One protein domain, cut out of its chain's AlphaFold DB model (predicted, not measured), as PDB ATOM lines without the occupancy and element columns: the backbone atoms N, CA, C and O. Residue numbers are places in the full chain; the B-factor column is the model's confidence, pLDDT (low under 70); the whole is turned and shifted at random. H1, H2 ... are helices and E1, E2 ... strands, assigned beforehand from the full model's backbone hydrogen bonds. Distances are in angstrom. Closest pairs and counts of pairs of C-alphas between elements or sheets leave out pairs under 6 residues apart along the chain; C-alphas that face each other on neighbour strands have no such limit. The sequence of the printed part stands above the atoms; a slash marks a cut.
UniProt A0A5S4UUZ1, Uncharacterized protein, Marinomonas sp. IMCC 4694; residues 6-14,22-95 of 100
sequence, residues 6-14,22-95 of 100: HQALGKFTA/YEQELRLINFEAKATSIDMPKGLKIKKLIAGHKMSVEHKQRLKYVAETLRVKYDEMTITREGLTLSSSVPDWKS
ATOM      1  N   HIS A   6       7.858  20.193  51.647       51.09
ATOM      2  CA  HIS A   6       7.734  18.999  50.826       51.09
ATOM      3  C   HIS A   6       6.790  17.939  51.422       51.09
ATOM      4  O   HIS A   6       6.028  17.318  50.685       51.09
ATOM      5  N   GLN A   7       6.778  17.772  52.748       46.03
ATOM      6  CA  GLN A   7       5.918  16.797  53.429       46.03
ATOM      7  C   GLN A   7       4.471  17.286  53.595       46.03
ATOM      8  O   GLN A   7       3.559  16.466  53.686       46.03
ATOM      9  N   ALA A   8       4.239  18.602  53.599       46.62
ATOM     10  CA  ALA A   8       2.892  19.177  53.663       46.62
ATOM     11  C   ALA A   8       2.178  19.175  52.297       46.62
ATOM     12  O   ALA A   8       0.960  19.007  52.240       46.62
ATOM     13  N   LEU A   9       2.924  19.303  51.192       48.28
ATOM     14  CA  LEU A   9       2.352  19.288  49.839       48.28
ATOM     15  C   LEU A   9       1.807  17.915  49.412       48.28
ATOM     16  O   LEU A   9       0.873  17.859  48.615       48.28
ATOM     17  N   GLY A  10       2.334  16.817  49.962       43.31
ATOM     18  CA  GLY A  10       1.934  15.452  49.592       43.31
ATOM     19  C   GLY A  10       0.486  15.075  49.936       43.31
ATOM     20  O   GLY A  10       0.022  14.020  49.519       43.31
ATOM     21  N   LYS A  11      -0.243  15.915  50.687       43.00
ATOM     22  CA  LYS A  11      -1.636  15.656  51.095       43.00
ATOM     23  C   LYS A  11      -2.689  16.504  50.367       43.00
ATOM     24  O   LYS A  11      -3.872  16.320  50.633       43.00
ATOM     25  N   PHE A  12      -2.299  17.384  49.439       44.56
ATOM     26  CA  PHE A  12      -3.240  18.239  48.688       44.56
ATOM     27  C   PHE A  12      -3.536  17.776  47.254       44.56
ATOM     28  O   PHE A  12      -4.358  18.379  46.565       44.56
ATOM     29  N   THR A  13      -2.926  16.682  46.803       43.38
ATOM     30  CA  THR A  13      -3.182  16.111  45.478       43.38
ATOM     31  C   THR A  13      -4.318  15.092  45.562       43.38
ATOM     32  O   THR A  13      -4.082  13.886  45.615       43.38
ATOM     33  N   ALA A  14      -5.571  15.558  45.619       39.50
ATOM     34  CA  ALA A  14      -6.697  14.646  45.432       39.50
ATOM     35  C   ALA A  14      -6.751  14.168  43.982       39.50
ATOM     36  O   ALA A  14      -6.951  14.930  43.038       39.50
ATOM     37  N   TYR A  22       2.064  12.796  32.303       46.44
ATOM     38  CA  TYR A  22       2.904  13.685  31.500       46.44
ATOM     39  C   TYR A  22       2.761  15.176  31.845       46.44
ATOM     40  O   TYR A  22       3.509  15.996  31.312       46.44
ATOM     41  N   GLU A  23       1.840  15.549  32.735       49.16
ATOM     42  CA  GLU A  23       1.616  16.945  33.105       49.16
ATOM     43  C   GLU A  23       2.427  17.308  34.356       49.16
ATOM     44  O   GLU A  23       2.154  16.859  35.467       49.16
ATOM     45  N   GLN A  24       3.451  18.150  34.185       60.62
ATOM     46  CA  GLN A  24       4.235  18.724  35.286       60.62
ATOM     47  C   GLN A  24       3.472  19.885  35.956       60.62
ATOM     48  O   GLN A  24       3.956  21.014  36.015       60.62
ATOM     49  N   GLU A  25       2.255  19.619  36.434       61.97
ATOM     50  CA  GLU A  25       1.371  20.618  37.044       61.97
ATOM     51  C   GLU A  25       1.239  20.439  38.563       61.97
ATOM     52  O   GLU A  25       1.090  19.331  39.075       61.97
ATOM     53  N   LEU A  26       1.224  21.558  39.299       65.94
ATOM     54  CA  LEU A  26       0.828  21.598  40.708       65.94
ATOM     55  C   LEU A  26      -0.598  22.139  40.820       65.94
ATOM     56  O   LEU A  26      -0.891  23.234  40.343       65.94
ATOM     57  N   ARG A  27      -1.466  21.403  41.519       71.75
ATOM     58  CA  ARG A  27      -2.857  21.795  41.770       71.75
ATOM     59  C   ARG A  27      -3.111  21.944  43.257       71.75
ATOM     60  O   ARG A  27      -2.780  21.058  44.040       71.75
ATOM     61  N   LEU A  28      -3.733  23.058  43.629       71.94
ATOM     62  CA  LEU A  28      -4.208  23.307  44.982       71.94
ATOM     63  C   LEU A  28      -5.732  23.172  44.993       71.94
ATOM     64  O   LEU A  28      -6.422  23.928  44.312       71.94
ATOM     65  N   ILE A  29      -6.246  22.198  45.743       76.00
ATOM     66  CA  ILE A  29      -7.679  21.884  45.810       76.00
ATOM     67  C   ILE A  29      -8.209  22.278  47.194       76.00
ATOM     68  O   ILE A  29      -7.647  21.868  48.208       76.00
ATOM     69  N   ASN A  30      -9.294  23.057  47.234       73.81
ATOM     70  CA  ASN A  30     -10.046  23.359  48.454       73.81
ATOM     71  C   ASN A  30     -11.290  22.451  48.524       73.81
ATOM     72  O   ASN A  30     -12.102  22.453  47.600       73.81
ATOM     73  N   PHE A  31     -11.430  21.659  49.594       79.75
ATOM     74  CA  PHE A  31     -12.564  20.737  49.782       79.75
ATOM     75  C   PHE A  31     -13.756  21.357  50.518       79.75
ATOM     76  O   PHE A  31     -14.851  20.795  50.477       79.75
ATOM     77  N   GLU A  32     -13.550  22.488  51.190       80.12
ATOM     78  CA  GLU A  32     -14.534  23.120  52.072       80.12
ATOM     79  C   GLU A  32     -15.446  24.078  51.300       80.12
ATOM     80  O   GLU A  32     -16.657  24.095  51.506       80.12
ATOM     81  N   ALA A  33     -14.879  24.839  50.364       76.75
ATOM     82  CA  ALA A  33     -15.598  25.826  49.569       76.75
ATOM     83  C   ALA A  33     -15.703  25.366  48.107       76.75
ATOM     84  O   ALA A  33     -14.707  25.292  47.388       76.75
ATOM     85  N   LYS A  34     -16.925  25.041  47.666       78.81
ATOM     86  CA  LYS A  34     -17.210  24.584  46.298       78.81
ATOM     87  C   LYS A  34     -17.827  25.708  45.474       78.81
ATOM     88  O   LYS A  34     -18.740  26.374  45.942       78.81
ATOM     89  N   ALA A  35     -17.375  25.845  44.225       76.12
ATOM     90  CA  ALA A  35     -17.914  26.783  43.232       76.12
ATOM     91  C   ALA A  35     -17.927  28.263  43.667       76.12
ATOM     92  O   ALA A  35     -18.703  29.059  43.144       76.12
ATOM     93  N   THR A  36     -17.054  28.645  44.597       78.50
ATOM     94  CA  THR A  36     -16.915  30.024  45.072       78.50
ATOM     95  C   THR A  36     -15.489  30.525  44.889       78.50
ATOM     96  O   THR A  36     -14.534  29.749  44.815       78.50
ATOM     97  N   SER A  37     -15.345  31.848  44.811       74.75
ATOM     98  CA  SER A  37     -14.037  32.487  44.923       74.75
ATOM     99  C   SER A  37     -13.567  32.388  46.370       74.75
ATOM    100  O   SER A  37     -14.316  32.723  47.286       74.75
ATOM    101  N   ILE A  38     -12.330  31.946  46.562       81.38
ATOM    102  CA  ILE A  38     -11.686  31.860  47.872       81.38
ATOM    103  C   ILE A  38     -10.473  32.779  47.906       81.38
ATOM    104  O   ILE A  38      -9.820  33.000  46.883       81.38
ATOM    105  N   ASP A  39     -10.147  33.273  49.093       82.62
ATOM    106  CA  ASP A  39      -8.906  34.004  49.300       82.62
ATOM    107  C   ASP A  39      -7.688  33.082  49.165       82.62
ATOM    108  O   ASP A  39      -7.746  31.876  49.429       82.62
ATOM    109  N   MET A  40      -6.551  33.667  48.776       83.31
ATOM    110  CA  MET A  40      -5.274  32.958  48.733       83.31
ATOM    111  C   MET A  40      -4.923  32.435  50.142       83.31
ATOM    112  O   MET A  40      -4.893  33.229  51.087       83.31
ATOM    113  N   PRO A  41      -4.624  31.134  50.311       80.94
ATOM    114  CA  PRO A  41      -4.304  30.576  51.618       80.94
ATOM    115  C   PRO A  41      -3.093  31.258  52.259       80.94
ATOM    116  O   PRO A  41      -2.113  31.605  51.592       80.94
ATOM    117  N   LYS A  42      -3.138  31.411  53.587       79.38
ATOM    118  CA  LYS A  42      -2.034  31.996  54.359       79.38
ATOM    119  C   LYS A  42      -0.744  31.203  54.117       79.38
ATOM    120  O   LYS A  42      -0.733  29.981  54.219       79.38
ATOM    121  N   GLY A  43       0.342  31.914  53.818       82.44
ATOM    122  CA  GLY A  43       1.651  31.319  53.521       82.44
ATOM    123  C   GLY A  43       1.901  31.024  52.038       82.44
ATOM    124  O   GLY A  43       3.025  30.676  51.684       82.44
ATOM    125  N   LEU A  44       0.908  31.220  51.164       82.31
ATOM    126  CA  LEU A  44       1.072  31.134  49.715       82.31
ATOM    127  C   LEU A  44       0.894  32.502  49.056       82.31
ATOM    128  O   LEU A  44       0.108  33.342  49.488       82.31
ATOM    129  N   LYS A  45       1.662  32.734  47.990       83.75
ATOM    130  CA  LYS A  45       1.579  33.951  47.185       83.75
ATOM    131  C   LYS A  45       1.908  33.643  45.733       83.75
ATOM    132  O   LYS A  45       2.957  33.075  45.437       83.75
ATOM    133  N   ILE A  46       1.059  34.111  44.824       85.88
ATOM    134  CA  ILE A  46       1.383  34.157  43.398       85.88
ATOM    135  C   ILE A  46       2.311  35.351  43.163       85.88
ATOM    136  O   ILE A  46       1.989  36.486  43.510       85.88
ATOM    137  N   LYS A  47       3.495  35.103  42.593       86.69
ATOM    138  CA  LYS A  47       4.479  36.161  42.301       86.69
ATOM    139  C   LYS A  47       4.292  36.761  40.906       86.69
ATOM    140  O   LYS A  47       4.496  37.962  40.719       86.69
ATOM    141  N   LYS A  48       3.980  35.914  39.927       88.44
ATOM    142  CA  LYS A  48       3.912  36.262  38.507       88.44
ATOM    143  C   LYS A  48       3.060  35.234  37.762       88.44
ATOM    144  O   LYS A  48       3.101  34.059  38.114       88.44
ATOM    145  N   LEU A  49       2.345  35.687  36.738       89.19
ATOM    146  CA  LEU A  49       1.705  34.851  35.726       89.19
ATOM    147  C   LEU A  49       2.515  34.942  34.432       89.19
ATOM    148  O   LEU A  49       2.936  36.029  34.040       89.19
ATOM    149  N   ILE A  50       2.764  33.800  33.797       90.81
ATOM    150  CA  ILE A  50       3.566  33.711  32.575       90.81
ATOM    151  C   ILE A  50       2.710  33.047  31.502       90.81
ATOM    152  O   ILE A  50       2.275  31.910  31.679       90.81
ATOM    153  N   ALA A  51       2.472  33.746  30.397       89.69
ATOM    154  CA  ALA A  51       1.758  33.184  29.263       89.69
ATOM    155  C   ALA A  51       2.686  32.281  28.443       89.69
ATOM    156  O   ALA A  51       3.773  32.694  28.033       89.69
ATOM    157  N   GLY A  52       2.245  31.054  28.168       86.44
ATOM    158  CA  GLY A  52       2.981  30.138  27.301       86.44
ATOM    159  C   GLY A  52       3.068  30.658  25.863       86.44
ATOM    160  O   GLY A  52       2.160  31.328  25.371       86.44
ATOM    161  N   HIS A  53       4.142  30.308  25.154       84.81
ATOM    162  CA  HIS A  53       4.389  30.819  23.801       84.81
ATOM    163  C   HIS A  53       3.264  30.470  22.806       84.81
ATOM    164  O   HIS A  53       2.878  31.301  21.988       84.81
ATOM    165  N   LYS A  54       2.708  29.255  22.908       85.25
ATOM    166  CA  LYS A  54       1.630  28.749  22.039       85.25
ATOM    167  C   LYS A  54       0.220  29.174  22.482       85.25
ATOM    168  O   LYS A  54      -0.757  28.723  21.893       85.25
ATOM    169  N   MET A  55       0.094  29.988  23.529       85.69
ATOM    170  CA  MET A  55      -1.205  30.444  24.027       85.69
ATOM    171  C   MET A  55      -1.859  31.401  23.018       85.69
ATOM    172  O   MET A  55      -1.188  32.280  22.473       85.69
ATOM    173  N   SER A  56      -3.163  31.235  22.768       88.81
ATOM    174  CA  SER A  56      -3.918  32.120  21.874       88.81
ATOM    175  C   SER A  56      -3.936  33.559  22.400       88.81
ATOM    176  O   SER A  56      -3.805  33.799  23.600       88.81
ATOM    177  N   VAL A  57      -4.126  34.527  21.500       89.62
ATOM    178  CA  VAL A  57      -4.175  35.958  21.856       89.62
ATOM    179  C   VAL A  57      -5.269  36.238  22.888       89.62
ATOM    180  O   VAL A  57      -5.019  36.935  23.867       89.62
ATOM    181  N   GLU A  58      -6.446  35.638  22.719       92.00
ATOM    182  CA  GLU A  58      -7.564  35.767  23.659       92.00
ATOM    183  C   GLU A  58      -7.194  35.256  25.061       92.00
ATOM    184  O   GLU A  58      -7.397  35.943  26.064       92.00
ATOM    185  N   HIS A  59      -6.568  34.079  25.150       90.00
ATOM    186  CA  HIS A  59      -6.129  33.528  26.431       90.00
ATOM    187  C   HIS A  59      -5.021  34.367  27.079       90.00
ATOM    188  O   HIS A  59      -5.039  34.548  28.297       90.00
ATOM    189  N   LYS A  60      -4.100  34.934  26.291       91.00
ATOM    190  CA  LYS A  60      -3.079  35.871  26.787       91.00
ATOM    191  C   LYS A  60      -3.706  37.133  27.376       91.00
ATOM    192  O   LYS A  60      -3.359  37.530  28.485       91.00
ATOM    193  N   GLN A  61      -4.670  37.730  26.675       91.75
ATOM    194  CA  GLN A  61      -5.403  38.906  27.156       91.75
ATOM    195  C   GLN A  61      -6.144  38.609  28.458       91.75
ATOM    196  O   GLN A  61      -6.042  39.372  29.419       91.75
ATOM    197  N   ARG A  62      -6.823  37.459  28.529       93.12
ATOM    198  CA  ARG A  62      -7.495  37.016  29.751       93.12
ATOM    199  C   ARG A  62      -6.509  36.812  30.900       93.12
ATOM    200  O   ARG A  62      -6.778  37.249  32.015       93.12
ATOM    201  N   LEU A  63      -5.360  36.186  30.646       90.88
ATOM    202  CA  LEU A  63      -4.332  35.971  31.663       90.88
ATOM    203  C   LEU A  63      -3.739  37.293  32.169       90.88
ATOM    204  O   LEU A  63      -3.514  37.444  33.369       90.88
ATOM    205  N   LYS A  64      -3.538  38.264  31.274       93.62
ATOM    206  CA  LYS A  64      -3.109  39.620  31.628       93.62
ATOM    207  C   LYS A  64      -4.135  40.320  32.521       93.62
ATOM    208  O   LYS A  64      -3.762  40.833  33.570       93.62
ATOM    209  N   TYR A  65      -5.419  40.257  32.167       92.38
ATOM    210  CA  TYR A  65      -6.502  40.797  32.996       92.38
ATOM    211  C   TYR A  65      -6.530  40.165  34.400       92.38
ATOM    212  O   TYR A  65      -6.668  40.856  35.412       92.38
ATOM    213  N   VAL A  66      -6.335  38.845  34.491       90.81
ATOM    214  CA  VAL A  66      -6.229  38.148  35.783       90.81
ATOM    215  C   VAL A  66      -4.999  38.619  36.566       90.81
ATOM    216  O   VAL A  66      -5.101  38.842  37.772       90.81
ATOM    217  N   ALA A  67      -3.852  38.820  35.911       92.12
ATOM    218  CA  ALA A  67      -2.649  39.330  36.568       92.12
ATOM    219  C   ALA A  67      -2.869  40.728  37.169       92.12
ATOM    220  O   ALA A  67      -2.476  40.972  38.309       92.12
ATOM    221  N   GLU A  68      -3.539  41.614  36.428       92.75
ATOM    222  CA  GLU A  68      -3.914  42.961  36.877       92.75
ATOM    223  C   GLU A  68      -4.869  42.904  38.075       92.75
ATOM    224  O   GLU A  68      -4.622  43.549  39.096       92.75
ATOM    225  N   THR A  69      -5.898  42.057  37.994       89.31
ATOM    226  CA  THR A  69      -6.873  41.840  39.077       89.31
ATOM    227  C   THR A  69      -6.195  41.351  40.357       89.31
ATOM    228  O   THR A  69      -6.464  41.851  41.448       89.31
ATOM    229  N   LEU A  70      -5.259  40.407  40.226       86.88
ATOM    230  CA  LEU A  70      -4.492  39.855  41.343       86.88
ATOM    231  C   LEU A  70      -3.314  40.746  41.772       86.88
ATOM    232  O   LEU A  70      -2.643  40.433  42.757       86.88
ATOM    233  N   ARG A  71      -3.044  41.846  41.052       91.62
ATOM    234  CA  ARG A  71      -1.896  42.748  41.259       91.62
ATOM    235  C   ARG A  71      -0.551  42.011  41.268       91.62
ATOM    236  O   ARG A  71       0.340  42.301  42.072       91.62
ATOM    237  N   VAL A  72      -0.397  41.043  40.369       91.44
ATOM    238  CA  VAL A  72       0.835  40.267  40.173       91.44
ATOM    239  C   VAL A  72       1.476  40.611  38.834       91.44
ATOM    240  O   VAL A  72       0.837  41.144  37.932       91.44
ATOM    241  N   LYS A  73       2.771  40.312  38.687       92.06
ATOM    242  CA  LYS A  73       3.472  40.564  37.422       92.06
ATOM    243  C   LYS A  73       2.924  39.653  36.318       92.06
ATOM    244  O   LYS A  73       2.588  38.502  36.589       92.06
ATOM    245  N   TYR A  74       2.922  40.147  35.088       92.94
ATOM    246  CA  TYR A  74       2.606  39.385  33.882       92.94
ATOM    247  C   TYR A  74       3.825  39.365  32.958       92.94
ATOM    248  O   TYR A  74       4.475  40.396  32.809       92.94
ATOM    249  N   ASP A  75       4.122  38.211  32.364       92.44
ATOM    250  CA  ASP A  75       5.135  38.029  31.318       92.44
ATOM    251  C   ASP A  75       4.611  37.090  30.228       92.44
ATOM    252  O   ASP A  75       3.688  36.307  30.451       92.44
ATOM    253  N   GLU A  76       5.270  37.097  29.073       90.31
ATOM    254  CA  GLU A  76       5.015  36.143  27.993       90.31
ATOM    255  C   GLU A  76       6.273  35.357  27.657       90.31
ATOM    256  O   GLU A  76       7.379  35.880  27.736       90.31
ATOM    257  N   MET A  77       6.118  34.101  27.248       87.69
ATOM    258  CA  MET A  77       7.213  33.345  26.654       87.69
ATOM    259  C   MET A  77       7.360  33.685  25.170       87.69
ATOM    260  O   MET A  77       6.413  33.595  24.384       87.69
ATOM    261  N   THR A  78       8.584  34.008  24.781       84.56
ATOM    262  CA  THR A  78       9.031  34.211  23.404       84.56
ATOM    263  C   THR A  78      10.008  33.111  23.001       84.56
ATOM    264  O   THR A  78      10.792  32.627  23.814       84.56
ATOM    265  N   ILE A  79       9.953  32.701  21.732       81.62
ATOM    266  CA  ILE A  79      10.983  31.845  21.137       81.62
ATOM    267  C   ILE A  79      12.070  32.753  20.568       81.62
ATOM    268  O   ILE A  79      11.789  33.615  19.737       81.62
ATOM    269  N   THR A  80      13.299  32.527  21.009       79.44
ATOM    270  CA  THR A  80      14.525  33.126  20.476       79.44
ATOM    271  C   THR A  80      15.357  32.052  19.778       79.44
ATOM    272  O   THR A  80      15.000  30.871  19.779       79.44
ATOM    273  N   ARG A  81      16.484  32.448  19.171       74.94
ATOM    274  CA  ARG A  81      17.426  31.498  18.553       74.94
ATOM    275  C   ARG A  81      18.028  30.542  19.585       74.94
ATOM    276  O   ARG A  81      18.356  29.415  19.240       74.94
ATOM    277  N   GLU A  82      18.145  30.987  20.833       76.94
ATOM    278  CA  GLU A  82      18.686  30.219  21.952       76.94
ATOM    279  C   GLU A  82      17.638  29.325  22.653       76.94
ATOM    280  O   GLU A  82      18.000  28.513  23.502       76.94
ATOM    281  N   GLY A  83      16.348  29.443  22.301       79.19
ATOM    282  CA  GLY A  83      15.258  28.632  22.856       79.19
ATOM    283  C   GLY A  83      14.091  29.450  23.420       79.19
ATOM    284  O   GLY A  83      13.821  30.572  22.990       79.19
ATOM    285  N   LEU A  84      13.351  28.874  24.372       76.88
ATOM    286  CA  LEU A  84      12.235  29.545  25.050       76.88
ATOM    287  C   LEU A  84      12.753  30.493  26.139       76.88
ATOM    288  O   LEU A  84      13.437  30.071  27.067       76.88
ATOM    289  N   THR A  85      12.375  31.766  26.051       81.56
ATOM    290  CA  THR A  85      12.782  32.834  26.977       81.56
ATOM    291  C   THR A  85      11.580  33.668  27.413       81.56
ATOM    292  O   THR A  85      10.550  33.665  26.745       81.56
ATOM    293  N   LEU A  86      11.689  34.411  28.517       82.50
ATOM    294  CA  LEU A  86      10.657  35.376  28.916       82.50
ATOM    295  C   LEU A  86      10.833  36.687  28.151       82.50
ATOM    296  O   LEU A  86      11.952  37.188  28.050       82.50
ATOM    297  N   SER A  87       9.742  37.293  27.694       79.38
ATOM    298  CA  SER A  87       9.752  38.563  26.964       79.38
ATOM    299  C   SER A  87      10.468  39.662  27.746       79.38
ATOM    300  O   SER A  87      11.296  40.369  27.185       79.38
ATOM    301  N   SER A  88      10.257  39.732  29.064       79.81
ATOM    302  CA  SER A  88      10.932  40.691  29.950       79.81
ATOM    303  C   SER A  88      12.449  40.495  30.076       79.81
ATOM    304  O   SER A  88      13.140  41.399  30.538       79.81
ATOM    305  N   SER A  89      12.972  39.331  29.678       78.19
ATOM    306  CA  SER A  89      14.409  39.021  29.659       78.19
ATOM    307  C   SER A  89      15.064  39.179  28.285       78.19
ATOM    308  O   SER A  89      16.285  39.070  28.189       78.19
ATOM    309  N   VAL A  90      14.285  39.432  27.228       69.56
ATOM    310  CA  VAL A  90      14.795  39.596  25.862       69.56
ATOM    311  C   VAL A  90      14.971  41.090  25.573       69.56
ATOM    312  O   VAL A  90      13.983  41.822  25.571       69.56
ATOM    313  N   PRO A  91      16.203  41.573  25.317       72.06
ATOM    314  CA  PRO A  91      16.425  42.937  24.854       72.06
ATOM    315  C   PRO A  91      15.714  43.186  23.521       72.06
ATOM    316  O   PRO A  91      15.693  42.308  22.660       72.06
ATOM    317  N   ASP A  92      15.208  44.399  23.324       69.75
ATOM    318  CA  ASP A  92      14.320  44.752  22.208       69.75
ATOM    319  C   ASP A  92      14.902  44.390  20.822       69.75
ATOM    320  O   ASP A  92      14.215  43.843  19.962       69.75
ATOM    321  N   TRP A  93      16.218  44.555  20.640       70.69
ATOM    322  CA  TRP A  93      16.931  44.235  19.393       70.69
ATOM    323  C   TRP A  93      17.052  42.730  19.082       70.69
ATOM    324  O   TRP A  93      17.358  42.360  17.948       70.69
ATOM    325  N   LYS A  94      16.817  41.849  20.065       64.62
ATOM    326  CA  LYS A  94      16.844  40.383  19.905       64.62
ATOM    327  C   LYS A  94      15.466  39.770  19.628       64.62
ATOM    328  O   LYS A  94      15.380  38.570  19.390       64.62
ATOM    329  N   SER A  95      14.397  40.565  19.644       63.59
ATOM    330  CA  SER A  95      13.002  40.097  19.585       63.59
ATOM    331  C   SER A  95      12.525  39.586  18.210       63.59
ATOM    332  O   SER A  95      11.344  39.281  18.039       63.59
TER     333      SER A  95
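Overview. This is residues 6 to 14 and 22 to 95 of the 100 residues of an uncharacterized protein of Marinomonas sp. IMCC 4694 (UniProt A0A5S4UUZ1). Little regular structure is present: helix H2 packs along E1 and E2 of a small mixed sheet, E1 E2 E3, and the unnamed residues 22 to 47 reach out from this body, 32 to 37 sticking out. The 83 printed residues include H1, E1, H2, E2 and E3 in that order; the class is mixed. The whole is loose, radius of gyration of the C-alphas 16.2 A, spanning 49 by 28 by 23 A.

Along the chain. H1 is residues 6 to 9, from C-alpha 6 at (7.734, 18.999, 50.826). E1 is 48 to 51, H2 57 to 69, 18.4 A long, E2 73 to 80, 21.6 A, and E3 83 to 86, ending at C-alpha 86 (10.657, 35.376, 28.916).

Arrangement. H1 is not on the sheet. E1 and E2 are parallel; N 49 and O 73 are 2.8 A apart. H2, every O i to N i+4 pair within hydrogen-bond range, is on the sheet, height 9.0 A. Hairpin E2 and E3 is antiparallel; N 78 and O 85 are 2.8 A apart.

Size, cuts and confidence. Residues 15 to 21 are not printed; C-alphas 14 and 22 are 16.9 A apart. Confidence is under 70 at 6 to 14, 22 to 26, 90, 92 and 94 to 95.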